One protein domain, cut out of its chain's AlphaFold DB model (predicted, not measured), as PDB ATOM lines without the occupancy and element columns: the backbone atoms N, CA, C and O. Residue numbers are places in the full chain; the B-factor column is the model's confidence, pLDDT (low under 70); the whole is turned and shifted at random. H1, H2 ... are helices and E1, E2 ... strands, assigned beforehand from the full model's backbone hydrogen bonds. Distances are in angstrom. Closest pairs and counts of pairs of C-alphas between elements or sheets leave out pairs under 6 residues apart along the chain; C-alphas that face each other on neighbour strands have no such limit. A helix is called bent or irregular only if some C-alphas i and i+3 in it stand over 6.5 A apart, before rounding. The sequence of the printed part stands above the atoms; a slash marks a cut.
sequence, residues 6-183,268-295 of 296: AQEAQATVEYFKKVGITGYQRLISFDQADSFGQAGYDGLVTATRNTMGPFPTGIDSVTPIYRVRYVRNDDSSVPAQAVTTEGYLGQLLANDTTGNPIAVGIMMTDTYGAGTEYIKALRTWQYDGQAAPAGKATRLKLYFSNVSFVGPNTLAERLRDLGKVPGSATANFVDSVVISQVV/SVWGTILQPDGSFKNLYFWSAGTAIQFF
ATOM      1  N   ALA A   6       1.117 -32.007  14.882       97.50
ATOM      2  CA  ALA A   6       1.674 -32.568  16.113       97.50
ATOM      3  C   ALA A   6       1.232 -31.787  17.364       97.50
ATOM      4  O   ALA A   6       0.974 -32.381  18.408       97.50
ATOM      5  N   GLN A   7       1.108 -30.463  17.261       97.38
ATOM      6  CA  GLN A   7       0.590 -29.618  18.340       97.38
ATOM      7  C   GLN A   7      -0.921 -29.779  18.513       97.38
ATOM      8  O   GLN A   7      -1.396 -29.877  19.641       97.38
ATOM      9  N   GLU A   8      -1.666 -29.880  17.410       98.50
ATOM     10  CA  GLU A   8      -3.087 -30.232  17.451       98.50
ATOM     11  C   GLU A   8      -3.292 -31.605  18.118       98.50
ATOM     12  O   GLU A   8      -4.104 -31.723  19.032       98.50
ATOM     13  N   ALA A   9      -2.479 -32.610  17.768       98.56
ATOM     14  CA  ALA A   9      -2.491 -33.925  18.411       98.56
ATOM     15  C   ALA A   9      -2.197 -33.851  19.917       98.56
ATOM     16  O   ALA A   9      -2.871 -34.503  20.713       98.56
ATOM     17  N   GLN A  10      -1.211 -33.043  20.322       98.38
ATOM     18  CA  GLN A  10      -0.876 -32.828  21.731       98.38
ATOM     19  C   GLN A  10      -2.063 -32.242  22.505       98.38
ATOM     20  O   GLN A  10      -2.446 -32.795  23.539       98.38
ATOM     21  N   ALA A  11      -2.707 -31.201  21.971       98.31
ATOM     22  CA  ALA A  11      -3.913 -30.624  22.561       98.31
ATOM     23  C   ALA A  11      -5.066 -31.646  22.633       98.31
ATOM     24  O   ALA A  11      -5.717 -31.776  23.672       98.31
ATOM     25  N   THR A  12      -5.284 -32.431  21.571       98.62
ATOM     26  CA  THR A  12      -6.290 -33.503  21.528       98.62
ATOM     27  C   THR A  12      -6.053 -34.569  22.599       98.62
ATOM     28  O   THR A  12      -6.994 -34.966  23.283       98.62
ATOM     29  N   VAL A  13      -4.814 -35.026  22.792       98.50
ATOM     30  CA  VAL A  13      -4.490 -36.053  23.796       98.50
ATOM     31  C   VAL A  13      -4.638 -35.511  25.221       98.50
ATOM     32  O   VAL A  13      -5.148 -36.217  26.096       98.50
ATOM     33  N   GLU A  14      -4.253 -34.258  25.474       98.12
ATOM     34  CA  GLU A  14      -4.504 -33.605  26.764       98.12
ATOM     35  C   GLU A  14      -6.005 -33.455  27.046       98.12
ATOM     36  O   GLU A  14      -6.456 -33.757  28.157       98.12
ATOM     37  N   TYR A  15      -6.792 -33.070  26.036       98.44
ATOM     38  CA  TYR A  15      -8.253 -33.052  26.103       98.44
ATOM     39  C   TYR A  15      -8.819 -34.441  26.428       98.44
ATOM     40  O   TYR A  15      -9.590 -34.584  27.380       98.44
ATOM     41  N   PHE A  16      -8.390 -35.479  25.707       98.62
ATOM     42  CA  PHE A  16      -8.814 -36.858  25.941       98.62
ATOM     43  C   PHE A  16      -8.521 -37.315  27.371       98.62
ATOM     44  O   PHE A  16      -9.413 -37.836  28.048       98.62
ATOM     45  N   LYS A  17      -7.322 -37.030  27.886       97.50
ATOM     46  CA  LYS A  17      -6.971 -37.318  29.282       97.50
ATOM     47  C   LYS A  17      -7.907 -36.617  30.267       97.50
ATOM     48  O   LYS A  17      -8.313 -37.223  31.257       97.50
ATOM     49  N   LYS A  18      -8.283 -35.363  29.999       96.44
ATOM     50  CA  LYS A  18      -9.193 -34.577  30.849       96.44
ATOM     51  C   LYS A  18     -10.623 -35.113  30.864       96.44
ATOM     52  O   LYS A  18     -11.265 -35.037  31.907       96.44
ATOM     53  N   VAL A  19     -11.097 -35.713  29.771       95.94
ATOM     54  CA  VAL A  19     -12.416 -36.378  29.717       95.94
ATOM     55  C   VAL A  19     -12.380 -37.856  30.140       95.94
ATOM     56  O   VAL A  19     -13.359 -38.578  29.963       95.94
ATOM     57  N   GLY A  20     -11.275 -38.311  30.742       95.75
ATOM     58  CA  GLY A  20     -11.165 -39.635  31.365       95.75
ATOM     59  C   GLY A  20     -10.615 -40.742  30.464       95.75
ATOM     60  O   GLY A  20     -10.622 -41.907  30.860       95.75
ATOM     61  N   ILE A  21     -10.102 -40.411  29.277       97.44
ATOM     62  CA  ILE A  21      -9.432 -41.368  28.390       97.44
ATOM     63  C   ILE A  21      -7.962 -41.446  28.809       97.44
ATOM     64  O   ILE A  21      -7.163 -40.571  28.487       97.44
ATOM     65  N   THR A  22      -7.605 -42.468  29.582       88.94
ATOM     66  CA  THR A  22      -6.312 -42.529  30.294       88.94
ATOM     67  C   THR A  22      -5.334 -43.576  29.766       88.94
ATOM     68  O   THR A  22      -4.202 -43.626  30.240       88.94
ATOM     69  N   GLY A  23      -5.734 -44.398  28.791       92.50
ATOM     70  CA  GLY A  23      -4.898 -45.467  28.240       92.50
ATOM     71  C   GLY A  23      -4.958 -45.535  26.720       92.50
ATOM     72  O   GLY A  23      -6.004 -45.287  26.120       92.50
ATOM     73  N   TYR A  24      -3.842 -45.920  26.098       95.44
ATOM     74  CA  TYR A  24      -3.701 -45.951  24.639       95.44
ATOM     75  C   TYR A  24      -4.654 -46.937  23.947       95.44
ATOM     76  O   TYR A  24      -5.039 -46.714  22.806       95.44
ATOM     77  N   GLN A  25      -5.101 -47.993  24.636       95.00
ATOM     78  CA  GLN A  25      -6.099 -48.934  24.112       95.00
ATOM     79  C   GLN A  25      -7.483 -48.286  23.947       95.00
ATOM     80  O   GLN A  25      -8.353 -48.816  23.261       95.00
ATOM     81  N   ARG A  26      -7.716 -47.134  24.583       97.25
ATOM     82  CA  ARG A  26      -8.933 -46.331  24.425       97.25
ATOM     83  C   ARG A  26      -8.748 -45.212  23.391       97.25
ATOM     84  O   ARG A  26      -9.600 -44.331  23.313       97.25
ATOM     85  N   LEU A  27      -7.651 -45.224  22.631       98.69
ATOM     86  CA  LEU A  27      -7.380 -44.286  21.546       98.69
ATOM     87  C   LEU A  27      -7.498 -44.980  20.190       98.69
ATOM     88  O   LEU A  27      -7.087 -46.129  20.026       98.69
ATOM     89  N   ILE A  28      -8.050 -44.256  19.223       98.88
ATOM     90  CA  ILE A  28      -8.205 -44.681  17.834       98.88
ATOM     91  C   ILE A  28      -7.732 -43.539  16.934       98.88
ATOM     92  O   ILE A  28      -8.062 -42.377  17.180       98.88
ATOM     93  N   SER A  29      -6.984 -43.875  15.886       98.88
ATOM     94  CA  SER A  29      -6.709 -42.976  14.765       98.88
ATOM     95  C   SER A  29      -7.572 -43.355  13.573       98.88
ATOM     96  O   SER A  29      -7.543 -44.504  13.124       98.88
ATOM     97  N   PHE A  30      -8.302 -42.376  13.049       98.88
ATOM     98  CA  PHE A  30      -8.890 -42.428  11.718       98.88
ATOM     99  C   PHE A  30      -8.205 -41.372  10.858       98.88
ATOM    100  O   PHE A  30      -8.298 -40.177  11.140       98.88
ATOM    101  N   ASP A  31      -7.464 -41.801   9.840       98.75
ATOM    102  CA  ASP A  31      -6.610 -40.882   9.092       98.75
ATOM    103  C   ASP A  31      -6.536 -41.168   7.593       98.75
ATOM    104  O   ASP A  31      -6.725 -42.291   7.125       98.75
ATOM    105  N   GLN A  32      -6.260 -40.126   6.811       98.81
ATOM    106  CA  GLN A  32      -6.096 -40.252   5.368       98.81
ATOM    107  C   GLN A  32      -4.874 -41.122   5.019       98.81
ATOM    108  O   GLN A  32      -3.808 -41.044   5.637       98.81
ATOM    109  N   ALA A  33      -4.998 -41.957   3.988       98.50
ATOM    110  CA  ALA A  33      -3.972 -42.896   3.540       98.50
ATOM    111  C   ALA A  33      -2.816 -42.225   2.762       98.50
ATOM    112  O   ALA A  33      -2.436 -42.670   1.683       98.50
ATOM    113  N   ASP A  34      -2.250 -41.145   3.300       98.50
ATOM    114  CA  ASP A  34      -1.117 -40.409   2.739       98.50
ATOM    115  C   ASP A  34      -0.252 -39.751   3.838       98.50
ATOM    116  O   ASP A  34      -0.308 -40.133   5.011       98.50
ATOM    117  N   SER A  35       0.587 -38.781   3.456       98.31
ATOM    118  CA  SER A  35       1.459 -38.043   4.373       98.31
ATOM    119  C   SER A  35       0.707 -37.130   5.344       98.31
ATOM    120  O   SER A  35       1.229 -36.850   6.420       98.31
ATOM    121  N   PHE A  36      -0.496 -36.661   4.995       98.44
ATOM    122  CA  PHE A  36      -1.312 -35.849   5.898       98.44
ATOM    123  C   PHE A  36      -1.797 -36.705   7.067       98.44
ATOM    124  O   PHE A  36      -1.527 -36.366   8.220       98.44
ATOM    125  N   GLY A  37      -2.401 -37.861   6.780       98.56
ATOM    126  CA  GLY A  37      -2.813 -38.783   7.836       98.56
ATOM    127  C   GLY A  37      -1.639 -39.354   8.633       98.56
ATOM    128  O   GLY A  37      -1.743 -39.527   9.847       98.56
ATOM    129  N   GLN A  38      -0.484 -39.572   7.991       98.50
ATOM    130  CA  GLN A  38       0.728 -39.996   8.697       98.50
ATOM    131  C   GLN A  38       1.217 -38.948   9.707       98.50
ATOM    132  O   GLN A  38       1.513 -39.309  10.841       98.50
ATOM    133  N   ALA A  39       1.236 -37.663   9.338       98.44
ATOM    134  CA  ALA A  39       1.646 -36.593  10.247       98.44
ATOM    135  C   ALA A  39       0.746 -36.504  11.493       98.44
ATOM    136  O   ALA A  39       1.240 -36.285  12.600       98.44
ATOM    137  N   GLY A  40      -0.565 -36.701  11.324       98.38
ATOM    138  CA  GLY A  40      -1.506 -36.776  12.443       98.38
ATOM    139  C   GLY A  40      -1.264 -37.992  13.338       98.38
ATOM    140  O   GLY A  40      -1.207 -37.848  14.558       98.38
ATOM    141  N   TYR A  41      -1.043 -39.170  12.744       98.69
ATOM    142  CA  TYR A  41      -0.766 -40.397  13.495       98.69
ATOM    143  C   TYR A  41       0.538 -40.316  14.302       98.69
ATOM    144  O   TYR A  41       0.552 -40.629  15.493       98.69
ATOM    145  N   ASP A  42       1.622 -39.833  13.691       98.56
ATOM    146  CA  ASP A  42       2.910 -39.649  14.371       98.56
ATOM    147  C   ASP A  42       2.786 -38.645  15.527       98.56
ATOM    148  O   ASP A  42       3.342 -38.849  16.617       98.56
ATOM    149  N   GLY A  43       1.997 -37.586  15.309       98.44
ATOM    150  CA  GLY A  43       1.598 -36.627  16.334       98.44
ATOM    151  C   GLY A  43       0.858 -37.297  17.492       98.44
ATOM    152  O   GLY A  43       1.257 -37.122  18.641       98.44
ATOM    153  N   LEU A  44      -0.160 -38.114  17.208       98.69
ATOM    154  CA  LEU A  44      -0.947 -38.840  18.212       98.69
ATOM    155  C   LEU A  44      -0.079 -39.788  19.047       98.69
ATOM    156  O   LEU A  44      -0.180 -39.801  20.276       98.69
ATOM    157  N   VAL A  45       0.791 -40.567  18.401       98.44
ATOM    158  CA  VAL A  45       1.706 -41.504  19.072       98.44
ATOM    159  C   VAL A  45       2.663 -40.752  19.996       98.44
ATOM    160  O   VAL A  45       2.855 -41.139  21.152       98.44
ATOM    161  N   THR A  46       3.242 -39.652  19.514       97.69
ATOM    162  CA  THR A  46       4.163 -38.816  20.296       97.69
ATOM    163  C   THR A  46       3.452 -38.144  21.466       97.69
ATOM    164  O   THR A  46       3.915 -38.240  22.602       97.69
ATOM    165  N   ALA A  47       2.292 -37.542  21.219       97.94
ATOM    166  CA  ALA A  47       1.484 -36.888  22.238       97.94
ATOM    167  C   ALA A  47       1.011 -37.862  23.322       97.94
ATOM    168  O   ALA A  47       1.054 -37.541  24.513       97.94
ATOM    169  N   THR A  48       0.620 -39.079  22.933       98.12
ATOM    170  CA  THR A  48       0.251 -40.152  23.867       98.12
ATOM    171  C   THR A  48       1.428 -40.504  24.767       98.12
ATOM    172  O   THR A  48       1.268 -40.524  25.985       98.12
ATOM    173  N   ARG A  49       2.630 -40.673  24.199       96.25
ATOM    174  CA  ARG A  49       3.849 -40.929  24.979       96.25
ATOM    175  C   ARG A  49       4.134 -39.810  25.984       96.25
ATOM    176  O   ARG A  49       4.424 -40.090  27.145       96.25
ATOM    177  N   ASN A  50       4.004 -38.557  25.550       95.50
ATOM    178  CA  ASN A  50       4.253 -37.381  26.384       95.50
ATOM    179  C   ASN A  50       3.228 -37.232  27.520       95.50
ATOM    180  O   ASN A  50       3.567 -36.785  28.612       95.50
ATOM    181  N   THR A  51       1.970 -37.601  27.271       96.19
ATOM    182  CA  THR A  51       0.839 -37.248  28.147       96.19
ATOM    183  C   THR A  51       0.373 -38.406  29.030       96.19
ATOM    184  O   THR A  51      -0.081 -38.188  30.162       96.19
ATOM    185  N   MET A  52       0.458 -39.633  28.517       95.31
ATOM    186  CA  MET A  52      -0.005 -40.867  29.164       95.31
ATOM    187  C   MET A  52       1.147 -41.796  29.583       95.31
ATOM    188  O   MET A  52       0.912 -42.733  30.340       95.31
ATOM    189  N   GLY A  53       2.383 -41.515  29.157       94.69
ATOM    190  CA  GLY A  53       3.563 -42.324  29.462       94.69
ATOM    191  C   GLY A  53       3.954 -43.282  28.329       94.69
ATOM    192  O   GLY A  53       3.294 -43.331  27.289       94.69
ATOM    193  N   PRO A  54       5.062 -44.028  28.489       94.69
ATOM    194  CA  PRO A  54       5.570 -44.911  27.450       94.69
ATOM    195  C   PRO A  54       4.608 -46.063  27.165       94.69
ATOM    196  O   PRO A  54       3.937 -46.590  28.052       94.69
ATOM    197  N   PHE A  55       4.603 -46.493  25.910       96.00
ATOM    198  CA  PHE A  55       3.917 -47.709  25.514       96.00
ATOM    199  C   PHE A  55       4.562 -48.958  26.147       96.00
ATOM    200  O   PHE A  55       5.785 -48.976  26.323       96.00
ATOM    201  N   PRO A  56       3.783 -50.013  26.458       94.50
ATOM    202  CA  PRO A  56       4.325 -51.266  26.978       94.50
ATOM    203  C   PRO A  56       5.337 -51.922  26.030       94.50
ATOM    204  O   PRO A  56       5.255 -51.793  24.811       94.50
ATOM    205  N   THR A  57       6.271 -52.694  26.585       93.38
ATOM    206  CA  THR A  57       7.206 -53.501  25.790       93.38
ATOM    207  C   THR A  57       6.468 -54.580  24.996       93.38
ATOM    208  O   THR A  57       5.571 -55.226  25.531       93.38
ATOM    209  N   GLY A  58       6.890 -54.827  23.754       89.81
ATOM    210  CA  GLY A  58       6.349 -55.902  22.915       89.81
ATOM    211  C   GLY A  58       5.120 -55.528  22.084       89.81
ATOM    212  O   GLY A  58       4.620 -56.378  21.354       89.81
ATOM    213  N   ILE A  59       4.645 -54.279  22.157       92.00
ATOM    214  CA  ILE A  59       3.662 -53.773  21.192       92.00
ATOM    215  C   ILE A  59       4.352 -53.323  19.900       92.00
ATOM    216  O   ILE A  59       5.545 -53.014  19.907       92.00
ATOM    217  N   ASP A  60       3.594 -53.252  18.804       91.12
ATOM    218  CA  ASP A  60       4.089 -52.704  17.541       91.12
ATOM    219  C   ASP A  60       4.571 -51.258  17.741       91.12
ATOM    220  O   ASP A  60       3.799 -50.368  18.098       91.12
ATOM    221  N   SER A  61       5.865 -51.024  17.517       85.06
ATOM    222  CA  SER A  61       6.476 -49.702  17.639       85.06
ATOM    223  C   SER A  61       6.065 -48.747  16.519       85.06
ATOM    224  O   SER A  61       6.229 -47.539  16.676       85.06
ATOM    225  N   VAL A  62       5.573 -49.280  15.395       87.56
ATOM    226  CA  VAL A  62       5.105 -48.498  14.246       87.56
ATOM    227  C   VAL A  62       3.650 -48.095  14.440       87.56
ATOM    228  O   VAL A  62       3.322 -46.929  14.244       87.56
ATOM    229  N   THR A  63       2.796 -49.029  14.871       94.69
ATOM    230  CA  THR A  63       1.349 -48.808  15.028       94.69
ATOM    231  C   THR A  63       0.849 -49.145  16.446       94.69
ATOM    232  O   THR A  63       0.009 -50.030  16.620       94.69
ATOM    233  N   PRO A  64       1.337 -48.460  17.498       96.88
ATOM    234  CA  PRO A  64       1.008 -48.804  18.886       96.88
ATOM    235  C   PRO A  64      -0.437 -48.462  19.285       96.88
ATOM    236  O   PRO A  64      -0.953 -48.986  20.273       96.88
ATOM    237  N   ILE A  65      -1.081 -47.558  18.543       98.31
ATOM    238  CA  ILE A  65      -2.471 -47.125  18.730       98.31
ATOM    239  C   ILE A  65      -3.303 -47.682  17.578       98.31
ATOM    240  O   ILE A  65      -2.870 -47.593  16.427       98.31
ATOM    241  N   TYR A  66      -4.497 -48.208  17.873       98.56
ATOM    242  CA  TYR A  66      -5.400 -48.748  16.855       98.56
ATOM    243  C   TYR A  66      -5.650 -47.710  15.751       98.56
ATOM    244  O   TYR A  66      -5.996 -46.561  16.032       98.56
ATOM    245  N   ARG A  67      -5.444 -48.111  14.494       98.56
ATOM    246  CA  ARG A  67      -5.426 -47.209  13.340       98.56
ATOM    247  C   ARG A  67      -6.229 -47.794  12.194       98.56
ATOM    248  O   ARG A  67      -6.026 -48.946  11.817       98.56
ATOM    249  N   VAL A  68      -7.076 -46.966  11.600       98.81
ATOM    250  CA  VAL A  68      -7.779 -47.254  10.348       98.81
ATOM    251  C   VAL A  68      -7.573 -46.103   9.371       98.81
ATOM    252  O   VAL A  68      -7.421 -44.951   9.786       98.81
ATOM    253  N   ARG A  69      -7.517 -46.409   8.070       98.69
ATOM    254  CA  ARG A  69      -7.131 -45.423   7.052       98.69
ATOM    255  C   ARG A  69      -8.060 -45.432   5.854       98.69
ATOM    256  O   ARG A  69      -8.369 -46.500   5.335       98.69
ATOM    257  N   TYR A  70      -8.454 -44.250   5.393       98.75
ATOM    258  CA  TYR A  70      -9.301 -44.084   4.209       98.75
ATOM    259  C   TYR A  70      -8.507 -43.508   3.031       98.75
ATOM    260  O   TYR A  70      -7.488 -42.841   3.210       98.75
ATOM    261  N   VAL A  71      -8.955 -43.765   1.806       98.62
ATOM    262  CA  VAL A  71      -8.287 -43.314   0.582       98.62
ATOM    263  C   VAL A  71      -8.592 -41.833   0.333       98.62
ATOM    264  O   VAL A  71      -9.740 -41.394   0.383       98.62
ATOM    265  N   ARG A  72      -7.551 -41.038   0.054       97.81
ATOM    266  CA  ARG A  72      -7.693 -39.604  -0.236       97.81
ATOM    267  C   ARG A  72      -8.680 -39.374  -1.384       97.81
ATOM    268  O   ARG A  72      -8.529 -39.967  -2.447       97.81
ATOM    269  N   ASN A  73      -9.601 -38.428  -1.188       96.44
ATOM    270  CA  ASN A  73     -10.656 -38.066  -2.143       96.44
ATOM    271  C   ASN A  73     -11.625 -39.216  -2.488       96.44
ATOM    272  O   ASN A  73     -12.270 -39.167  -3.532       96.44
ATOM    273  N   ASP A  74     -11.732 -40.232  -1.630       97.62
ATOM    274  CA  ASP A  74     -12.639 -41.362  -1.816       97.62
ATOM    275  C   ASP A  74     -13.369 -41.702  -0.508       97.62
ATOM    276  O   ASP A  74     -12.964 -42.574   0.268       97.62
ATOM    277  N   ASP A  75     -14.491 -41.020  -0.283       96.94
ATOM    278  CA  ASP A  75     -15.367 -41.259   0.869       96.94
ATOM    279  C   ASP A  75     -15.973 -42.682   0.847       96.94
ATOM    280  O   ASP A  75     -16.351 -43.209   1.894       96.94
ATOM    281  N   SER A  76     -16.017 -43.360  -0.313       97.88
ATOM    282  CA  SER A  76     -16.534 -44.735  -0.417       97.88
ATOM    283  C   SER A  76     -15.610 -45.779   0.221       97.88
ATOM    284  O   SER A  76     -16.046 -46.889   0.529       97.88
ATOM    285  N   SER A  77     -14.356 -45.410   0.497       98.25
ATOM    286  CA  SER A  77     -13.403 -46.248   1.230       98.25
ATOM    287  C   SER A  77     -13.643 -46.273   2.751       98.25
ATOM    288  O   SER A  77     -13.126 -47.155   3.439       98.25
ATOM    289  N   VAL A  78     -14.440 -45.339   3.287       98.81
ATOM    290  CA  VAL A  78     -14.655 -45.138   4.732       98.81
ATOM    291  C   VAL A  78     -15.504 -46.225   5.403       98.81
ATOM    292  O   VAL A  78     -15.108 -46.671   6.481       98.81
ATOM    293  N   PRO A  79     -16.623 -46.715   4.828       98.56
ATOM    294  CA  PRO A  79     -17.477 -47.694   5.503       98.56
ATOM    295  C   PRO A  79     -16.740 -48.967   5.933       98.56
ATOM    296  O   PRO A  79     -16.959 -49.462   7.036       98.56
ATOM    297  N   ALA A  80     -15.802 -49.459   5.118       98.44
ATOM    298  CA  ALA A  80     -14.981 -50.614   5.483       98.44
ATOM    299  C   ALA A  80     -14.110 -50.343   6.726       98.44
ATOM    300  O   ALA A  80     -13.940 -51.226   7.565       98.44
ATOM    301  N   GLN A  81     -13.602 -49.116   6.878       98.75
ATOM    302  CA  GLN A  81     -12.817 -48.687   8.042       98.75
ATOM    303  C   GLN A  81     -13.679 -48.491   9.296       98.75
ATOM    304  O   GLN A  81     -13.226 -48.716  10.421       98.75
ATOM    305  N   ALA A  82     -14.933 -48.071   9.119       98.75
ATOM    306  CA  ALA A  82     -15.888 -47.999  10.216       98.75
ATOM    307  C   ALA A  82     -16.191 -49.402  10.756       98.75
ATOM    308  O   ALA A  82     -16.020 -49.625  11.949       98.75
ATOM    309  N   VAL A  83     -16.489 -50.376   9.887       98.62
ATOM    310  CA  VAL A  83     -16.777 -51.769  10.288       98.62
ATOM    311  C   VAL A  83     -15.625 -52.407  11.071       98.62
ATOM    312  O   VAL A  83     -15.850 -53.084  12.076       98.62
ATOM    313  N   THR A  84     -14.368 -52.185  10.671       98.56
ATOM    314  CA  THR A  84     -13.224 -52.696  11.450       98.56
ATOM    315  C   THR A  84     -13.159 -52.044  12.832       98.56
ATOM    316  O   THR A  84     -12.937 -52.726  13.834       98.56
ATOM    317  N   THR A  85     -13.424 -50.738  12.908       98.75
ATOM    318  CA  THR A  85     -13.485 -49.997  14.173       98.75
ATOM    319  C   THR A  85     -14.631 -50.473  15.069       98.75
ATOM    320  O   THR A  85     -14.432 -50.631  16.271       98.75
ATOM    321  N   GLU A  86     -15.807 -50.757  14.514       98.44
ATOM    322  CA  GLU A  86     -16.936 -51.357  15.234       98.44
ATOM    323  C   GLU A  86     -16.537 -52.697  15.863       98.44
ATOM    324  O   GLU A  86     -16.831 -52.948  17.033       98.44
ATOM    325  N   GLY A  87     -15.793 -53.528  15.125       98.12
ATOM    326  CA  GLY A  87     -15.216 -54.768  15.642       98.12
ATOM    327  C   GLY A  87     -14.280 -54.533  16.832       98.12
ATOM    328  O   GLY A  87     -14.420 -55.191  17.865       98.12
ATOM    329  N   TYR A  88     -13.372 -53.557  16.728       98.19
ATOM    330  CA  TYR A  88     -12.463 -53.178  17.816       98.19
ATOM    331  C   TYR A  88     -13.211 -52.665  19.058       98.19
ATOM    332  O   TYR A  88     -12.975 -53.129  20.176       98.19
ATOM    333  N   LEU A  89     -14.172 -51.756  18.874       98.19
ATOM    334  CA  LEU A  89     -15.029 -51.246  19.947       98.19
ATOM    335  C   LEU A  89     -15.865 -52.367  20.584       98.19
ATOM    336  O   LEU A  89     -16.054 -52.387  21.803       98.19
ATOM    337  N   GLY A  90     -16.333 -53.324  19.782       96.88
ATOM    338  CA  GLY A  90     -17.039 -54.505  20.262       96.88
ATOM    339  C   GLY A  90     -16.166 -55.407  21.133       96.88
ATOM    340  O   GLY A  90     -16.621 -55.856  22.185       96.88
ATOM    341  N   GLN A  91     -14.897 -55.604  20.765       95.69
ATOM    342  CA  GLN A  91     -13.926 -56.316  21.602       95.69
ATOM    343  C   GLN A  91     -13.648 -55.566  22.909       95.69
ATOM    344  O   GLN A  91     -13.617 -56.187  23.972       95.69
ATOM    345  N   LEU A  92     -13.512 -54.235  22.868       94.94
ATOM    346  CA  LEU A  92     -13.358 -53.422  24.080       94.94
ATOM    347  C   LEU A  92     -14.547 -53.572  25.037       94.94
ATOM    348  O   LEU A  92     -14.339 -53.625  26.247       94.94
ATOM    349  N   LEU A  93     -15.775 -53.646  24.517       94.56
ATOM    350  CA  LEU A  93     -16.978 -53.886  25.321       94.56
ATOM    351  C   LEU A  93     -17.022 -55.298  25.906       94.56
ATOM    352  O   LEU A  93     -17.367 -55.455  27.077       94.56
ATOM    353  N   ALA A  94     -16.695 -56.310  25.098       92.75
ATOM    354  CA  ALA A  94     -16.729 -57.713  25.503       92.75
ATOM    355  C   ALA A  94     -15.668 -58.041  26.566       92.75
ATOM    356  O   ALA A  94     -15.934 -58.815  27.483       92.75
ATOM    357  N   ASN A  95     -14.490 -57.420  26.470       91.81
ATOM    358  CA  ASN A  95     -13.387 -57.626  27.410       91.81
ATOM    359  C   ASN A  95     -13.560 -56.840  28.722       91.81
ATOM    360  O   ASN A  95     -12.894 -57.138  29.712       91.81
ATOM    361  N   ASP A  96     -14.436 -55.833  28.749       89.25
ATOM    362  CA  ASP A  96     -14.696 -55.029  29.941       89.25
ATOM    363  C   ASP A  96     -15.795 -55.667  30.802       89.25
ATOM    364  O   ASP A  96     -16.995 -55.458  30.590       89.25
ATOM    365  N   THR A  97     -15.369 -56.427  31.810       84.88
ATOM    366  CA  THR A  97     -16.246 -57.124  32.768       84.88
ATOM    367  C   THR A  97     -16.775 -56.225  33.887       84.88
ATOM    368  O   THR A  97     -17.615 -56.656  34.672       84.88
ATOM    369  N   THR A  98     -16.322 -54.968  33.965       86.56
ATOM    370  CA  THR A  98     -16.682 -54.050  35.059       86.56
ATOM    371  C   THR A  98     -18.100 -53.496  34.941       86.56
ATOM    372  O   THR A  98     -18.649 -52.999  35.919       86.56
ATOM    373  N   GLY A  99     -18.686 -53.537  33.740       82.44
ATOM    374  CA  GLY A  99     -19.993 -52.937  33.450       82.44
ATOM    375  C   GLY A  99     -19.977 -51.406  33.355       82.44
ATOM    376  O   GLY A  99     -20.984 -50.814  32.972       82.44
ATOM    377  N   ASN A 100     -18.841 -50.758  33.632       89.12
ATOM    378  CA  ASN A 100     -18.730 -49.303  33.642       89.12
ATOM    379  C   ASN A 100     -18.748 -48.701  32.226       89.12
ATOM    380  O   ASN A 100     -18.464 -49.400  31.242       89.12
ATOM    381  N   PRO A 101     -19.055 -47.393  32.106       92.81
ATOM    382  CA  PRO A 101     -18.844 -46.659  30.872       92.81
ATOM    383  C   PRO A 101     -17.371 -46.630  30.458       92.81
ATOM    384  O   PRO A 101     -16.471 -46.436  31.272       92.81
ATOM    385  N   ILE A 102     -17.152 -46.757  29.160       95.31
ATOM    386  CA  ILE A 102     -15.871 -46.772  28.476       95.31
ATOM    387  C   ILE A 102     -15.791 -45.507  27.623       95.31
ATOM    388  O   ILE A 102     -16.491 -45.382  26.617       95.31
ATOM    389  N   ALA A 103     -14.926 -44.574  28.015       97.75
ATOM    390  CA  ALA A 103     -14.569 -43.443  27.169       97.75
ATOM    391  C   ALA A 103     -13.543 -43.881  26.116       97.75
ATOM    392  O   ALA A 103     -12.553 -44.530  26.456       97.75
ATOM    393  N   VAL A 104     -13.782 -43.525  24.853       98.69
ATOM    394  CA  VAL A 104     -12.873 -43.773  23.727       98.69
ATOM    395  C   VAL A 104     -12.622 -42.461  22.997       98.69
ATOM    396  O   VAL A 104     -13.570 -41.773  22.617       98.69
ATOM    397  N   GLY A 105     -11.348 -42.122  22.819       98.88
ATOM    398  CA  GLY A 105     -10.903 -40.966  22.048       98.88
ATOM    399  C   GLY A 105     -10.563 -41.367  20.625       98.88
ATOM    400  O   GLY A 105      -9.779 -42.287  20.410       98.88
ATOM    401  N   ILE A 106     -11.142 -40.673  19.655       98.94
ATOM    402  CA  ILE A 106     -10.924 -40.909  18.233       98.94
ATOM    403  C   ILE A 106     -10.330 -39.628  17.657       98.94
ATOM    404  O   ILE A 106     -11.030 -38.623  17.523       98.94
ATOM    405  N   MET A 107      -9.030 -39.642  17.362       98.88
ATOM    406  CA  MET A 107      -8.386 -38.537  16.658       98.88
ATOM    407  C   MET A 107      -8.559 -38.738  15.153       98.88
ATOM    408  O   MET A 107      -8.281 -39.815  14.626       98.88
ATOM    409  N   MET A 108      -9.026 -37.693  14.476       98.88
ATOM    410  CA  MET A 108      -9.411 -37.721  13.072       98.88
ATOM    411  C   MET A 108      -8.520 -36.761  12.279       98.88
ATOM    412  O   MET A 108      -8.510 -35.552  12.520       98.88
ATOM    413  N   THR A 109      -7.707 -37.323  11.383       98.81
ATOM    414  CA  THR A 109      -6.824 -36.579  10.469       98.81
ATOM    415  C   THR A 109      -7.322 -36.782   9.046       98.81
ATOM    416  O   THR A 109      -6.796 -37.598   8.283       98.81
ATOM    417  N   ASP A 110      -8.412 -36.091   8.738       98.56
ATOM    418  CA  ASP A 110      -9.285 -36.378   7.610       98.56
ATOM    419  C   ASP A 110      -9.841 -35.100   6.952       98.56
ATOM    420  O   ASP A 110      -9.338 -33.991   7.150       98.56
ATOM    421  N   THR A 111     -10.857 -35.271   6.107       98.50
ATOM    422  CA  THR A 111     -11.629 -34.199   5.475       98.50
ATOM    423  C   THR A 111     -13.113 -34.363   5.791       98.50
ATOM    424  O   THR A 111     -13.576 -35.455   6.117       98.50
ATOM    425  N   TYR A 112     -13.885 -33.283   5.662       98.31
ATOM    426  CA  TYR A 112     -15.294 -33.213   6.060       98.31
ATOM    427  C   TYR A 112     -16.157 -34.348   5.494       98.31
ATOM    428  O   TYR A 112     -17.123 -34.743   6.139       98.31
ATOM    429  N   GLY A 113     -15.838 -34.869   4.304       98.50
ATOM    430  CA  GLY A 113     -16.548 -35.992   3.696       98.50
ATOM    431  C   GLY A 113     -16.326 -37.287   4.454       98.50
ATOM    432  O   GLY A 113     -17.264 -37.826   5.048       98.50
ATOM    433  N   ALA A 114     -15.067 -37.709   4.522       98.81
ATOM    434  CA  ALA A 114     -14.666 -38.902   5.240       98.81
ATOM    435  C   ALA A 114     -15.041 -38.853   6.729       98.81
ATOM    436  O   ALA A 114     -15.591 -39.824   7.250       98.81
ATOM    437  N   GLY A 115     -14.834 -37.710   7.388       98.75
ATOM    438  CA  GLY A 115     -15.187 -37.529   8.794       98.75
ATOM    439  C   GLY A 115     -16.688 -37.626   9.054       98.75
ATOM    440  O   GLY A 115     -17.104 -38.275  10.015       98.75
ATOM    441  N   THR A 116     -17.517 -37.069   8.160       98.88
ATOM    442  CA  THR A 116     -18.982 -37.205   8.248       98.88
ATOM    443  C   THR A 116     -19.399 -38.672   8.173       98.88
ATOM    444  O   THR A 116     -20.136 -39.136   9.043       98.88
ATOM    445  N   GLU A 117     -18.935 -39.414   7.161       98.81
ATOM    446  CA  GLU A 117     -19.341 -40.814   6.981       98.81
ATOM    447  C   GLU A 117     -18.824 -41.716   8.107       98.81
ATOM    448  O   GLU A 117     -19.554 -42.590   8.572       98.81
ATOM    449  N   TYR A 118     -17.613 -41.469   8.613       98.94
ATOM    450  CA  TYR A 118     -17.048 -42.246   9.713       98.94
ATOM    451  C   TYR A 118     -17.806 -42.024  11.032       98.94
ATOM    452  O   TYR A 118     -18.209 -42.990  11.686       98.94
ATOM    453  N   ILE A 119     -18.084 -40.765  11.399       98.88
ATOM    454  CA  ILE A 119     -18.887 -40.426  12.591       98.88
ATOM    455  C   ILE A 119     -20.297 -41.008  12.465       98.88
ATOM    456  O   ILE A 119     -20.806 -41.621  13.409       98.88
ATOM    457  N   LYS A 120     -20.922 -40.848  11.295       98.81
ATOM    458  CA  LYS A 120     -22.259 -41.373  11.008       98.81
ATOM    459  C   LYS A 120     -22.315 -42.888  11.161       98.81
ATOM    460  O   LYS A 120     -23.233 -43.380  11.817       98.81
ATOM    461  N   ALA A 121     -21.349 -43.618  10.606       98.75
ATOM    462  CA  ALA A 121     -21.287 -45.072  10.716       98.75
ATOM    463  C   ALA A 121     -21.160 -45.518  12.180       98.75
ATOM    464  O   ALA A 121     -22.023 -46.245  12.673       98.75
ATOM    465  N   LEU A 122     -20.178 -44.987  12.920       98.75
ATOM    466  CA  LEU A 122     -19.948 -45.380  14.314       98.75
ATOM    467  C   LEU A 122     -21.109 -45.021  15.242       98.75
ATOM    468  O   LEU A 122     -21.470 -45.818  16.109       98.75
ATOM    469  N   ARG A 123     -21.732 -43.849  15.066       98.44
ATOM    470  CA  ARG A 123     -22.926 -43.471  15.836       98.44
ATOM    471  C   ARG A 123     -24.122 -44.343  15.472       98.44
ATOM    472  O   ARG A 123     -24.814 -44.804  16.374       98.44
ATOM    473  N   THR A 124     -24.345 -44.622  14.190       98.12
ATOM    474  CA  THR A 124     -25.440 -45.507  13.768       98.12
ATOM    475  C   THR A 124     -25.267 -46.894  14.375       98.12
ATOM    476  O   THR A 124     -26.188 -47.387  15.016       98.12
ATOM    477  N   TRP A 125     -24.071 -47.480  14.283       98.00
ATOM    478  CA  TRP A 125     -23.760 -48.759  14.921       98.00
ATOM    479  C   TRP A 125     -23.922 -48.722  16.444       98.00
ATOM    480  O   TRP A 125     -24.428 -49.672  17.045       98.00
ATOM    481  N   GLN A 126     -23.522 -47.627  17.096       97.62
ATOM    482  CA  GLN A 126     -23.638 -47.481  18.545       97.62
ATOM    483  C   GLN A 126     -25.102 -47.540  19.025       97.62
ATOM    484  O   GLN A 126     -25.362 -48.060  20.114       97.62
ATOM    485  N   TYR A 127     -26.039 -47.019  18.224       97.31
ATOM    486  CA  TYR A 127     -27.458 -46.861  18.568       97.31
ATOM    487  C   TYR A 127     -28.415 -47.714  17.713       97.31
ATOM    488  O   TYR A 127     -29.624 -47.506  17.757       97.31
ATOM    489  N   ASP A 128     -27.915 -48.718  16.991       95.38
ATOM    490  CA  ASP A 128     -28.698 -49.564  16.066       95.38
ATOM    491  C   ASP A 128     -29.753 -50.485  16.727       95.38
ATOM    492  O   ASP A 128     -30.454 -51.226  16.036       95.38
ATOM    493  N   GLY A 129     -29.856 -50.478  18.060       88.81
ATOM    494  CA  GLY A 129     -30.790 -51.304  18.829       88.81
ATOM    495  C   GLY A 129     -30.433 -52.792  18.904       88.81
ATOM    496  O   GLY A 129     -31.192 -53.565  19.488       88.81
ATOM    497  N   GLN A 130     -29.294 -53.214  18.350       87.62
ATOM    498  CA  GLN A 130     -28.863 -54.611  18.382       87.62
ATOM    499  C   GLN A 130     -28.392 -55.021  19.782       87.62
ATOM    500  O   GLN A 130     -27.702 -54.275  20.480       87.62
ATOM    501  N   ALA A 131     -28.733 -56.251  20.179       76.75
ATOM    502  CA  ALA A 131     -28.427 -56.784  21.508       76.75
ATOM    503  C   ALA A 131     -26.935 -57.101  21.720       76.75
ATOM    504  O   ALA A 131     -26.476 -57.144  22.862       76.75
ATOM    505  N   ALA A 132     -26.180 -57.327  20.640       85.12
ATOM    506  CA  ALA A 132     -24.767 -57.683  20.685       85.12
ATOM    507  C   ALA A 132     -23.908 -56.701  19.858       85.12
ATOM    508  O   ALA A 132     -24.277 -56.380  18.727       85.12
ATOM    509  N   PRO A 133     -22.745 -56.265  20.379       87.38
ATOM    510  CA  PRO A 133     -22.319 -56.400  21.774       87.38
ATOM    511  C   PRO A 133     -23.248 -55.621  22.725       87.38
ATOM    512  O   PRO A 133     -23.777 -54.568  22.379       87.38
ATOM    513  N   ALA A 134     -23.466 -56.147  23.931       87.38
ATOM    514  CA  ALA A 134     -24.390 -55.537  24.882       87.38
ATOM    515  C   ALA A 134     -23.867 -54.184  25.391       87.38
ATOM    516  O   ALA A 134     -22.692 -54.030  25.733       87.38
ATOM    517  N   GLY A 135     -24.767 -53.204  25.493       90.31
ATOM    518  CA  GLY A 135     -24.471 -51.914  26.111       90.31
ATOM    519  C   GLY A 135     -23.730 -50.912  25.224       90.31
ATOM    520  O   GLY A 135     -23.176 -49.966  25.769       90.31
ATOM    521  N   LYS A 136     -23.732 -51.044  23.887       94.88
ATOM    522  CA  LYS A 136     -23.133 -50.037  22.979       94.88
ATOM    523  C   LYS A 136     -23.571 -48.603  23.302       94.88
ATOM    524  O   LYS A 136     -22.731 -47.741  23.553       94.88
ATOM    525  N   ALA A 137     -24.880 -48.368  23.369       94.06
ATOM    526  CA  ALA A 137     -25.454 -47.045  23.607       94.06
ATOM    527  C   ALA A 137     -25.222 -46.506  25.031       94.06
ATOM    528  O   ALA A 137     -25.126 -45.295  25.219       94.06
ATOM    529  N   THR A 138     -25.150 -47.382  26.038       92.19
ATOM    530  CA  THR A 138     -25.086 -46.986  27.458       92.19
ATOM    531  C   THR A 138     -23.674 -47.002  28.031       92.19
ATOM    532  O   THR A 138     -23.385 -46.259  28.970       92.19
ATOM    533  N   ARG A 139     -22.787 -47.837  27.481       94.62
ATOM    534  CA  ARG A 139     -21.419 -48.018  27.967       94.62
ATOM    535  C   ARG A 139     -20.390 -47.307  27.105       94.62
ATOM    536  O   ARG A 139     -19.432 -46.812  27.676       94.62
ATOM    537  N   LEU A 140     -20.540 -47.200  25.784       96.06
ATOM    538  CA  LEU A 140     -19.557 -46.453  24.987       96.06
ATOM    539  C   LEU A 140     -19.803 -44.946  25.076       96.06
ATOM    540  O   LEU A 140     -20.906 -44.458  24.839       96.06
ATOM    541  N   LYS A 141     -18.740 -44.194  25.355       97.25
ATOM    542  CA  LYS A 141     -18.687 -42.738  25.208       97.25
ATOM    543  C   LYS A 141     -17.610 -42.405  24.183       97.25
ATOM    544  O   LYS A 141     -16.424 -42.436  24.501       97.25
ATOM    545  N   LEU A 142     -18.034 -42.150  22.948       98.50
ATOM    546  CA  LEU A 142     -17.139 -41.817  21.841       98.50
ATOM    547  C   LEU A 142     -16.908 -40.302  21.795       98.50
ATOM    548  O   LEU A 142     -17.876 -39.539  21.726       98.50
ATOM    549  N   TYR A 143     -15.638 -39.902  21.826       98.81
ATOM    550  CA  TYR A 143     -15.174 -38.525  21.678       98.81
ATOM    551  C   TYR A 143     -14.407 -38.399  20.364       98.81
ATOM    552  O   TYR A 143     -13.348 -39.005  20.208       98.81
ATOM    553  N   PHE A 144     -14.934 -37.613  19.432       98.94
ATOM    554  CA  PHE A 144     -14.318 -37.384  18.128       98.94
ATOM    555  C   PHE A 144     -13.548 -36.067  18.168       98.94
ATOM    556  O   PHE A 144     -14.101 -35.051  18.580       98.94
ATOM    557  N   SER A 145     -12.284 -36.068  17.752       98.81
ATOM    558  CA  SER A 145     -11.458 -34.861  17.666       98.81
ATOM    559  C   SER A 145     -10.829 -34.767  16.285       98.81
ATOM    560  O   SER A 145      -9.884 -35.492  15.990       98.81
ATOM    561  N   ASN A 146     -11.330 -33.852  15.463       98.81
ATOM    562  CA  ASN A 146     -10.831 -33.602  14.115       98.81
ATOM    563  C   ASN A 146      -9.744 -32.530  14.140       98.81
ATOM    564  O   ASN A 146      -9.844 -31.572  14.909       98.81
ATOM    565  N   VAL A 147      -8.736 -32.667  13.280       98.75
ATOM    566  CA  VAL A 147      -7.759 -31.594  13.049       98.75
ATOM    567  C   VAL A 147      -8.375 -30.444  12.251       98.75
ATOM    568  O   VAL A 147      -9.344 -30.622  11.510       98.75
ATOM    569  N   SER A 148      -7.772 -29.262  12.339       98.12
ATOM    570  CA  SER A 148      -8.252 -28.018  11.720       98.12
ATOM    571  C   SER A 148      -8.480 -28.118  10.210       98.12
ATOM    572  O   SER A 148      -9.369 -27.465   9.659       98.12
ATOM    573  N   PHE A 149      -7.715 -28.982   9.537       98.12
ATOM    574  CA  PHE A 149      -7.797 -29.201   8.094       98.12
ATOM    575  C   PHE A 149      -9.096 -29.875   7.631       98.12
ATOM    576  O   PHE A 149      -9.403 -29.825   6.443       98.12
ATOM    577  N   VAL A 150      -9.892 -30.454   8.539       98.50
ATOM    578  CA  VAL A 150     -11.114 -31.192   8.184       98.50
ATOM    579  C   VAL A 150     -12.109 -30.359   7.366       98.50
ATOM    580  O   VAL A 150     -12.933 -30.907   6.646       98.50
ATOM    581  N   GLY A 151     -12.033 -29.029   7.431       98.19
ATOM    582  CA  GLY A 151     -13.052 -28.129   6.896       98.19
ATOM    583  C   GLY A 151     -14.197 -28.014   7.899       98.19
ATOM    584  O   GLY A 151     -15.276 -28.563   7.661       98.19
ATOM    585  N   PRO A 152     -13.971 -27.321   9.035       98.44
ATOM    586  CA  PRO A 152     -14.852 -27.395  10.197       98.44
ATOM    587  C   PRO A 152     -16.289 -26.995   9.866       98.44
ATOM    588  O   PRO A 152     -17.224 -27.679  10.267       98.44
ATOM    589  N   ASN A 153     -16.462 -25.921   9.087       98.62
ATOM    590  CA  ASN A 153     -17.765 -25.410   8.659       98.62
ATOM    591  C   ASN A 153     -18.577 -26.452   7.876       98.62
ATOM    592  O   ASN A 153     -19.718 -26.728   8.229       98.62
ATOM    593  N   THR A 154     -17.979 -27.079   6.859       98.56
ATOM    594  CA  THR A 154     -18.664 -28.091   6.041       98.56
ATOM    595  C   THR A 154     -18.935 -29.373   6.827       98.56
ATOM    596  O   THR A 154     -19.988 -29.980   6.649       98.56
ATOM    597  N   LEU A 155     -18.026 -29.780   7.723       98.75
ATOM    598  CA  LEU A 155     -18.280 -30.895   8.640       98.75
ATOM    599  C   LEU A 155     -19.482 -30.592   9.553       98.75
ATOM    600  O   LEU A 155     -20.366 -31.434   9.699       98.75
ATOM    601  N   ALA A 156     -19.534 -29.389  10.133       98.69
ATOM    602  CA  ALA A 156     -20.621 -28.962  11.008       98.69
ATOM    603  C   ALA A 156     -21.971 -28.949  10.286       98.69
ATOM    604  O   ALA A 156     -22.941 -29.492  10.807       98.69
ATOM    605  N   GLU A 157     -22.024 -28.385   9.077       98.56
ATOM    606  CA  GLU A 157     -23.224 -28.381   8.234       98.56
ATOM    607  C   GLU A 157     -23.709 -29.803   7.949       98.56
ATOM    608  O   GLU A 157     -24.867 -30.118   8.212       98.56
ATOM    609  N   ARG A 158     -22.814 -30.690   7.496       98.69
ATOM    610  CA  ARG A 158     -23.165 -32.077   7.173       98.69
ATOM    611  C   ARG A 158     -23.685 -32.842   8.387       98.69
ATOM    612  O   ARG A 158     -24.729 -33.479   8.297       98.69
ATOM    613  N   LEU A 159     -22.991 -32.779   9.524       98.69
ATOM    614  CA  LEU A 159     -23.413 -33.486  10.737       98.69
ATOM    615  C   LEU A 159     -24.701 -32.906  11.335       98.69
ATOM    616  O   LEU A 159     -25.536 -33.670  11.822       98.69
ATOM    617  N   ARG A 160     -24.891 -31.582  11.277       98.25
ATOM    618  CA  ARG A 160     -26.151 -30.926  11.656       98.25
ATOM    619  C   ARG A 160     -27.302 -31.427  10.789       98.25
ATOM    620  O   ARG A 160     -28.354 -31.760  11.325       98.25
ATOM    621  N   ASP A 161     -27.099 -31.507   9.476       98.50
ATOM    622  CA  ASP A 161     -28.135 -31.925   8.526       98.50
ATOM    623  C   ASP A 161     -28.519 -33.406   8.693       98.50
ATOM    624  O   ASP A 161     -29.664 -33.775   8.432       98.50
ATOM    625  N   LEU A 162     -27.608 -34.250   9.199       98.25
ATOM    626  CA  LEU A 162     -27.945 -35.612   9.634       98.25
ATOM    627  C   LEU A 162     -28.842 -35.634  10.888       98.25
ATOM    628  O   LEU A 162     -29.613 -36.574  11.075       98.25
ATOM    629  N   GLY A 163     -28.747 -34.622  11.755       97.25
ATOM    630  CA  GLY A 163     -29.603 -34.450  12.926       97.25
ATOM    631  C   GLY A 163     -29.420 -35.519  14.009       97.25
ATOM    632  O   GLY A 163     -28.309 -35.780  14.487       97.25
ATOM    633  N   LYS A 164     -30.540 -36.109  14.448       97.50
ATOM    634  CA  LYS A 164     -30.568 -37.139  15.497       97.50
ATOM    635  C   LYS A 164     -30.101 -38.490  14.972       97.50
ATOM    636  O   LYS A 164     -30.445 -38.887  13.862       97.50
ATOM    637  N   VAL A 165     -29.400 -39.242  15.817       97.75
ATOM    638  CA  VAL A 165     -29.002 -40.614  15.496       97.75
ATOM    639  C   VAL A 165     -30.240 -41.523  15.528       97.75
ATOM    640  O   VAL A 165     -30.930 -41.564  16.554       97.75
ATOM    641  N   PRO A 166     -30.536 -42.279  14.453       95.06
ATOM    642  CA  PRO A 166     -31.608 -43.269  14.468       95.06
ATOM    643  C   PRO A 166     -31.446 -44.256  15.631       95.06
ATOM    644  O   PRO A 166     -30.335 -44.671  15.949       95.06
ATOM    645  N   GLY A 167     -32.552 -44.616  16.285       90.75
ATOM    646  CA  GLY A 167     -32.530 -45.493  17.464       90.75
ATOM    647  C   GLY A 167     -32.199 -44.789  18.788       90.75
ATOM    648  O   GLY A 167     -32.280 -45.416  19.843       90.75
ATOM    649  N   SER A 168     -31.911 -43.481  18.774       93.56
ATOM    650  CA  SER A 168     -31.713 -42.671  19.982       93.56
ATOM    651  C   SER A 168     -32.736 -41.540  20.104       93.56
ATOM    652  O   SER A 168     -33.004 -40.807  19.155       93.56
ATOM    653  N   ALA A 169     -33.294 -41.351  21.303       90.94
ATOM    654  CA  ALA A 169     -34.208 -40.237  21.579       90.94
ATOM    655  C   ALA A 169     -33.470 -38.894  21.753       90.94
ATOM    656  O   ALA A 169     -34.041 -37.823  21.494       90.94
ATOM    657  N   THR A 170     -32.212 -38.950  22.198       92.94
ATOM    658  CA  THR A 170     -31.450 -37.793  22.687       92.94
ATOM    659  C   THR A 170     -30.139 -37.544  21.948       92.94
ATOM    660  O   THR A 170     -29.677 -36.409  21.981       92.94
ATOM    661  N   ALA A 171     -29.553 -38.550  21.291       96.12
ATOM    662  CA  ALA A 171     -28.242 -38.403  20.658       96.12
ATOM    663  C   ALA A 171     -28.332 -37.747  19.273       96.12
ATOM    664  O   ALA A 171     -29.187 -38.108  18.460       96.12
ATOM    665  N   ASN A 172     -27.399 -36.843  18.983       97.88
ATOM    666  CA  ASN A 172     -27.181 -36.236  17.670       97.88
ATOM    667  C   ASN A 172     -25.845 -36.688  17.081       97.88
ATOM    668  O   ASN A 172     -24.913 -37.036  17.808       97.88
ATOM    669  N   PHE A 173     -25.713 -36.623  15.756       98.50
ATOM    670  CA  PHE A 173     -24.442 -36.936  15.095       98.50
ATOM    671  C   PHE A 173     -23.310 -35.963  15.463       98.50
ATOM    672  O   PHE A 173     -22.145 -36.342  15.405       98.50
ATOM    673  N   VAL A 174     -23.641 -34.744  15.902       98.25
ATOM    674  CA  VAL A 174     -22.669 -33.741  16.371       98.25
ATOM    675  C   VAL A 174     -22.175 -33.969  17.806       98.25
ATOM    676  O   VAL A 174     -21.217 -33.321  18.231       98.25
ATOM    677  N   ASP A 175     -22.811 -34.853  18.580       97.88
ATOM    678  CA  ASP A 175     -22.498 -34.997  20.001       97.88
ATOM    679  C   ASP A 175     -21.034 -35.417  20.201       97.88
ATOM    680  O   ASP A 175     -20.568 -36.408  19.631       97.88
ATOM    681  N   SER A 176     -20.316 -34.699  21.071       98.12
ATOM    682  CA  SER A 176     -18.888 -34.929  21.364       98.12
ATOM    683  C   SER A 176     -17.973 -34.889  20.130       98.12
ATOM    684  O   SER A 176     -16.931 -35.546  20.121       98.12
ATOM    685  N   VAL A 177     -18.354 -34.122  19.103       98.88
ATOM    686  CA  VAL A 177     -17.493 -33.808  17.960       98.88
ATOM    687  C   VAL A 177     -16.766 -32.497  18.232       98.88
ATOM    688  O   VAL A 177     -17.357 -31.417  18.265       98.88
ATOM    689  N   VAL A 178     -15.465 -32.621  18.455       98.81
ATOM    690  CA  VAL A 178     -14.526 -31.531  18.687       98.81
ATOM    691  C   VAL A 178     -13.677 -31.337  17.436       98.81
ATOM    692  O   VAL A 178     -13.368 -32.289  16.716       98.81
ATOM    693  N   ILE A 179     -13.299 -30.093  17.175       98.81
ATOM    694  CA  ILE A 179     -12.352 -29.730  16.134       98.81
ATOM    695  C   ILE A 179     -11.270 -28.860  16.771       98.81
ATOM    696  O   ILE A 179     -11.583 -27.854  17.414       98.81
ATOM    697  N   SER A 180     -10.002 -29.240  16.614       98.31
ATOM    698  CA  SER A 180      -8.895 -28.336  16.913       98.31
ATOM    699  C   SER A 180      -8.839 -27.260  15.836       98.31
ATOM    700  O   SER A 180      -8.847 -27.544  14.645       98.31
ATOM    701  N   GLN A 181      -8.808 -26.006  16.253       97.81
ATOM    702  CA  GLN A 181      -8.696 -24.839  15.395       97.81
ATOM    703  C   GLN A 181      -7.322 -24.221  15.578       97.81
ATOM    704  O   GLN A 181      -6.755 -24.211  16.669       97.81
ATOM    705  N   VAL A 182      -6.813 -23.644  14.502       96.31
ATOM    706  CA  VAL A 182      -5.518 -22.952  14.464       96.31
ATOM    707  C   VAL A 182      -5.652 -21.431  14.409       96.31
ATOM    708  O   VAL A 182      -4.676 -20.698  14.254       96.31
ATOM    709  N   VAL A 183      -6.889 -20.972  14.553       96.44
ATOM    710  CA  VAL A 183      -7.296 -19.583  14.706       96.44
ATOM    711  C   VAL A 183      -8.382 -19.521  15.784       96.44
ATOM    712  O   VAL A 183      -9.031 -20.540  16.044       96.44
ATOM    713  N   SER A 268      -0.619 -21.736  19.050       94.31
ATOM    714  CA  SER A 268      -1.906 -21.834  19.725       94.31
ATOM    715  C   SER A 268      -2.858 -22.787  19.001       94.31
ATOM    716  O   SER A 268      -2.931 -22.799  17.770       94.31
ATOM    717  N   VAL A 269      -3.634 -23.532  19.784       96.44
ATOM    718  CA  VAL A 269      -4.723 -24.405  19.349       96.44
ATOM    719  C   VAL A 269      -5.969 -24.070  20.166       96.44
ATOM    720  O   VAL A 269      -5.937 -24.051  21.397       96.44
ATOM    721  N   TRP A 270      -7.088 -23.836  19.487       96.88
ATOM    722  CA  TRP A 270      -8.396 -23.628  20.106       96.88
ATOM    723  C   TRP A 270      -9.281 -24.835  19.823       96.88
ATOM    724  O   TRP A 270      -9.617 -25.100  18.677       96.88
ATOM    725  N   GLY A 271      -9.692 -25.572  20.845       98.00
ATOM    726  CA  GLY A 271     -10.693 -26.618  20.689       98.00
ATOM    727  C   GLY A 271     -12.086 -26.018  20.618       98.00
ATOM    728  O   GLY A 271     -12.499 -25.334  21.557       98.00
ATOM    729  N   THR A 272     -12.831 -26.310  19.555       98.56
ATOM    730  CA  THR A 272     -14.261 -26.000  19.469       98.56
ATOM    731  C   THR A 272     -15.091 -27.273  19.429       98.56
ATOM    732  O   THR A 272     -14.694 -28.265  18.826       98.56
ATOM    733  N   ILE A 273     -16.246 -27.265  20.090       98.50
ATOM    734  CA  ILE A 273     -17.204 -28.372  20.092       98.50
ATOM    735  C   ILE A 273     -18.441 -27.984  19.286       98.50
ATOM    736  O   ILE A 273     -18.997 -26.896  19.477       98.50
ATOM    737  N   LEU A 274     -18.862 -28.873  18.384       98.44
ATOM    738  CA  LEU A 274     -20.066 -28.673  17.582       98.44
ATOM    739  C   LEU A 274     -21.312 -28.655  18.462       98.44
ATOM    740  O   LEU A 274     -21.434 -29.420  19.420       98.44
ATOM    741  N   GLN A 275     -22.237 -27.767  18.124       97.75
ATOM    742  CA  GLN A 275     -23.562 -27.686  18.722       97.75
ATOM    743  C   GLN A 275     -24.623 -28.253  17.761       97.75
ATOM    744  O   GLN A 275     -24.389 -28.300  16.550       97.75
ATOM    745  N   PRO A 276     -25.808 -28.662  18.259       96.06
ATOM    746  CA  PRO A 276     -26.896 -29.184  17.421       96.06
ATOM    747  C   PRO A 276     -27.379 -28.248  16.308       96.06
ATOM    748  O   PRO A 276     -27.944 -28.719  15.329       96.06
ATOM    749  N   ASP A 277     -27.161 -26.937  16.433       96.19
ATOM    750  CA  ASP A 277     -27.498 -25.938  15.411       96.19
ATOM    751  C   ASP A 277     -26.389 -25.738  14.353       96.19
ATOM    752  O   ASP A 277     -26.550 -24.952  13.418       96.19
ATOM    753  N   GLY A 278     -25.272 -26.464  14.470       96.00
ATOM    754  CA  GLY A 278     -24.093 -26.333  13.613       96.00
ATOM    755  C   GLY A 278     -23.144 -25.200  14.015       96.00
ATOM    756  O   GLY A 278     -22.177 -24.946  13.300       96.00
ATOM    757  N   SER A 279     -23.393 -24.509  15.134       97.75
ATOM    758  CA  SER A 279     -22.456 -23.528  15.688       97.75
ATOM    759  C   SER A 279     -21.297 -24.191  16.440       97.75
ATOM    760  O   SER A 279     -21.326 -25.376  16.782       97.75
ATOM    761  N   PHE A 280     -20.250 -23.408  16.696       98.25
ATOM    762  CA  PHE A 280     -19.044 -23.827  17.393       98.25
ATOM    763  C   PHE A 280     -18.988 -23.150  18.760       98.25
ATOM    764  O   PHE A 280     -18.868 -21.927  18.858       98.25
ATOM    765  N   LYS A 281     -18.999 -23.946  19.833       97.50
ATOM    766  CA  LYS A 281     -18.716 -23.457  21.186       97.50
ATOM    767  C   LYS A 281     -17.232 -23.653  21.499       97.50
ATOM    768  O   LYS A 281     -16.677 -24.711  21.216       97.50
ATOM    769  N   ASN A 282     -16.588 -22.661  22.109       97.31
ATOM    770  CA  ASN A 282     -15.222 -22.821  22.611       97.31
ATOM    771  C   ASN A 282     -15.192 -23.862  23.741       97.31
ATOM    772  O   ASN A 282     -16.004 -23.801  24.661       97.31
ATOM    773  N   LEU A 283     -14.264 -24.813  23.658       97.69
ATOM    774  CA  LEU A 283     -14.107 -25.900  24.623       97.69
ATOM    775  C   LEU A 283     -12.798 -25.775  25.400       97.69
ATOM    776  O   LEU A 283     -12.808 -25.815  26.628       97.69
ATOM    777  N   TYR A 284     -11.681 -25.590  24.694       97.44
ATOM    778  CA  TYR A 284     -10.376 -25.422  25.321       97.44
ATOM    779  C   TYR A 284      -9.452 -24.494  24.534       97.44
ATOM    780  O   TYR A 284      -9.610 -24.304  23.329       97.44
ATOM    781  N   PHE A 285      -8.447 -23.963  25.215       95.88
ATOM    782  CA  PHE A 285      -7.284 -23.302  24.649       95.88
ATOM    783  C   PHE A 285      -6.019 -24.054  25.069       95.88
ATOM    784  O   PHE A 285      -5.881 -24.477  26.218       95.88
ATOM    785  N   TRP A 286      -5.095 -24.222  24.132       95.50
ATOM    786  CA  TRP A 286      -3.791 -24.829  24.360       95.50
ATOM    787  C   TRP A 286      -2.731 -24.048  23.585       95.50
ATOM    788  O   TRP A 286      -2.977 -23.581  22.476       95.50
ATOM    789  N   SER A 287      -1.538 -23.918  24.150       93.62
ATOM    790  CA  SER A 287      -0.361 -23.425  23.433       93.62
ATOM    791  C   SER A 287       0.869 -24.202  23.880       93.62
ATOM    792  O   SER A 287       0.935 -24.670  25.022       93.62
ATOM    793  N   ALA A 288       1.856 -24.331  22.997       89.69
ATOM    794  CA  ALA A 288       3.089 -25.045  23.301       89.69
ATOM    795  C   ALA A 288       3.737 -24.528  24.599       89.69
ATOM    796  O   ALA A 288       3.925 -23.327  24.785       89.69
ATOM    797  N   GLY A 289       4.076 -25.452  25.503       87.00
ATOM    798  CA  GLY A 289       4.664 -25.131  26.808       87.00
ATOM    799  C   GLY A 289       3.657 -24.737  27.895       87.00
ATOM    800  O   GLY A 289       4.070 -24.428  29.009       87.00
ATOM    801  N   THR A 290       2.352 -24.773  27.611       90.31
ATOM    802  CA  THR A 290       1.288 -24.503  28.590       90.31
ATOM    803  C   THR A 290       0.398 -25.729  28.776       90.31
ATOM    804  O   THR A 290       0.274 -26.553  27.873       90.31
ATOM    805  N   ALA A 291      -0.214 -25.869  29.953       91.19
ATOM    806  CA  ALA A 291      -1.238 -26.889  30.166       91.19
ATOM    807  C   ALA A 291      -2.543 -26.483  29.470       91.19
ATOM    808  O   ALA A 291      -2.904 -25.305  29.503       91.19
ATOM    809  N   ILE A 292      -3.280 -27.453  28.920       95.56
ATOM    810  CA  ILE A 292      -4.615 -27.208  28.360       95.56
ATOM    811  C   ILE A 292      -5.545 -26.500  29.364       95.56
ATOM    812  O   ILE A 292      -5.665 -26.903  30.528       95.56
ATOM    813  N   GLN A 293      -6.233 -25.458  28.900       95.75
ATOM    814  CA  GLN A 293      -7.198 -24.670  29.668       95.75
ATOM    815  C   GLN A 293      -8.589 -24.841  29.065       95.75
ATOM    816  O   GLN A 293      -8.746 -24.714  27.857       95.75
ATOM    817  N   PHE A 294      -9.601 -25.124  29.880       95.81
ATOM    818  CA  PHE A 294     -10.986 -25.217  29.412       95.81
ATOM    819  C   PHE A 294     -11.681 -23.877  29.616       95.81
ATOM    820  O   PHE A 294     -11.428 -23.201  30.612       95.81
ATOM    821  N   PHE A 295     -12.539 -23.502  28.673       89.69
ATOM    822  CA  PHE A 295     -13.409 -22.342  28.849       89.69
ATOM    823  C   PHE A 295     -14.542 -22.698  29.827       89.69
ATOM    824  O   PHE A 295     -15.055 -23.819  29.778       89.69
TER     825      PHE A 295
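AT A GLANCE: This is residues 6 to 183 and 268 to 295 of the 296 residues of the protein "Peripla_BP_6 domain-containing protein" of Deltaproteobacteria bacterium (UniProt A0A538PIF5). A strongly twisted seven-stranded sheet forms the middle layer of three, with H1 and H2 over one face and H3, H4 and H6 over the other; the sheet curls round H1. The printed part has 206 residues, with six named helices and seven named strands in the order H1 E1 H2 E2 H3 E3 H4 H5 E4 H6 E5 E6 E7. The mixed sheet has the order E2, E1, E3, E4, E5, E6, E7, parallel from E2 to E5 and antiparallel from E5 to E7. The class is mixed, helices and strands; the whole is compact, with a radius of gyration of the C-alphas of 15.9 A and spans of 45 by 41 by 34 A.

IN THESE COORDINATES: H1, residues 6 to 18, begins at C-alpha 6 (1.674, -32.568, 16.113). E1 is residues 27 to 32, H2 35 to 52, 25.0 A long, and E2 66 to 70. H3, residues 75 to 95, is 31.2 A long and only just irregular: C-alphas 76 and 79 are 6.7 A apart. E3 is residues 102 to 109, 22.6 A long, H4 112 to 127, H5 136 to 139, E4 140 to 146, H6 152 to 162, E5 177 to 181 and E6 268 to 274. E7, residues 280 to 287, bends by 60 degrees at residue 283 and ends at C-alpha 287 (-0.361, -23.425, 23.433).

HOW THE PARTS SIT: Within hydrogen-bond range are N 68 and O 29 of E2 and E1, 2.9 A; N 28 and O 105 of E1 and E3, 2.9 A; N 106 and O 143 of E3 and E4, 2.8 A; N 178 and O 144 of E4 and E5, 2.8 A; N 181 and O 270 of E5 and E6, 2.7 A; and N 271 and O 284 of the hairpin E6 and E7, 2.8 A. Strand-helix-strand units, parallel neighbour strands joined through helices, are E1, H2, E2; E3, H4 H5, E4; and E4, H6, E5; E2, H3, E3 is a split one, with E1 between its strands. The four crossovers are right-handed. H2 is over E1 and E3 at a height over the sheet of 9.3 A. H1 touches H2 at a steep tilt of 43 degrees, the closest C-alphas being those of Ala 6 and Gly 43, 4.1 A. H4, the hub, touches H3, with C-alphas of Ala 114 and Asp 75 closest at 5.0 A; H6, with Tyr 112 and Leu 155 at 4.6 A; and, with residues 126 to 127 alone, H5, with Gln 126 and Lys 136 at 5.1 A. The three pairs H1 and H2, H3 and H4, and H4 and H6 are mostly crossed in their packing, with 0 of the 3 at a shallow tilt. H5 is only just not on the sheet, with 4 pairs of C-alphas within 10 A. Every O i to N i+4 pair is within range in H1, H2, H4 and H6, and 14 of 17 in H3; H5 is too short for one.

THE WHOLE: The C-alphas farthest apart are those of Ala 131 and Gly 289, 46.1 A. Residues 184 to 267 are not printed; C-alphas 183 and 268 are 7.7 A apart across the cut. The long links are H2 to E2 and H6 to E5. The mean pLDDT of the printed part is 96.3, and no printed residue is under 70.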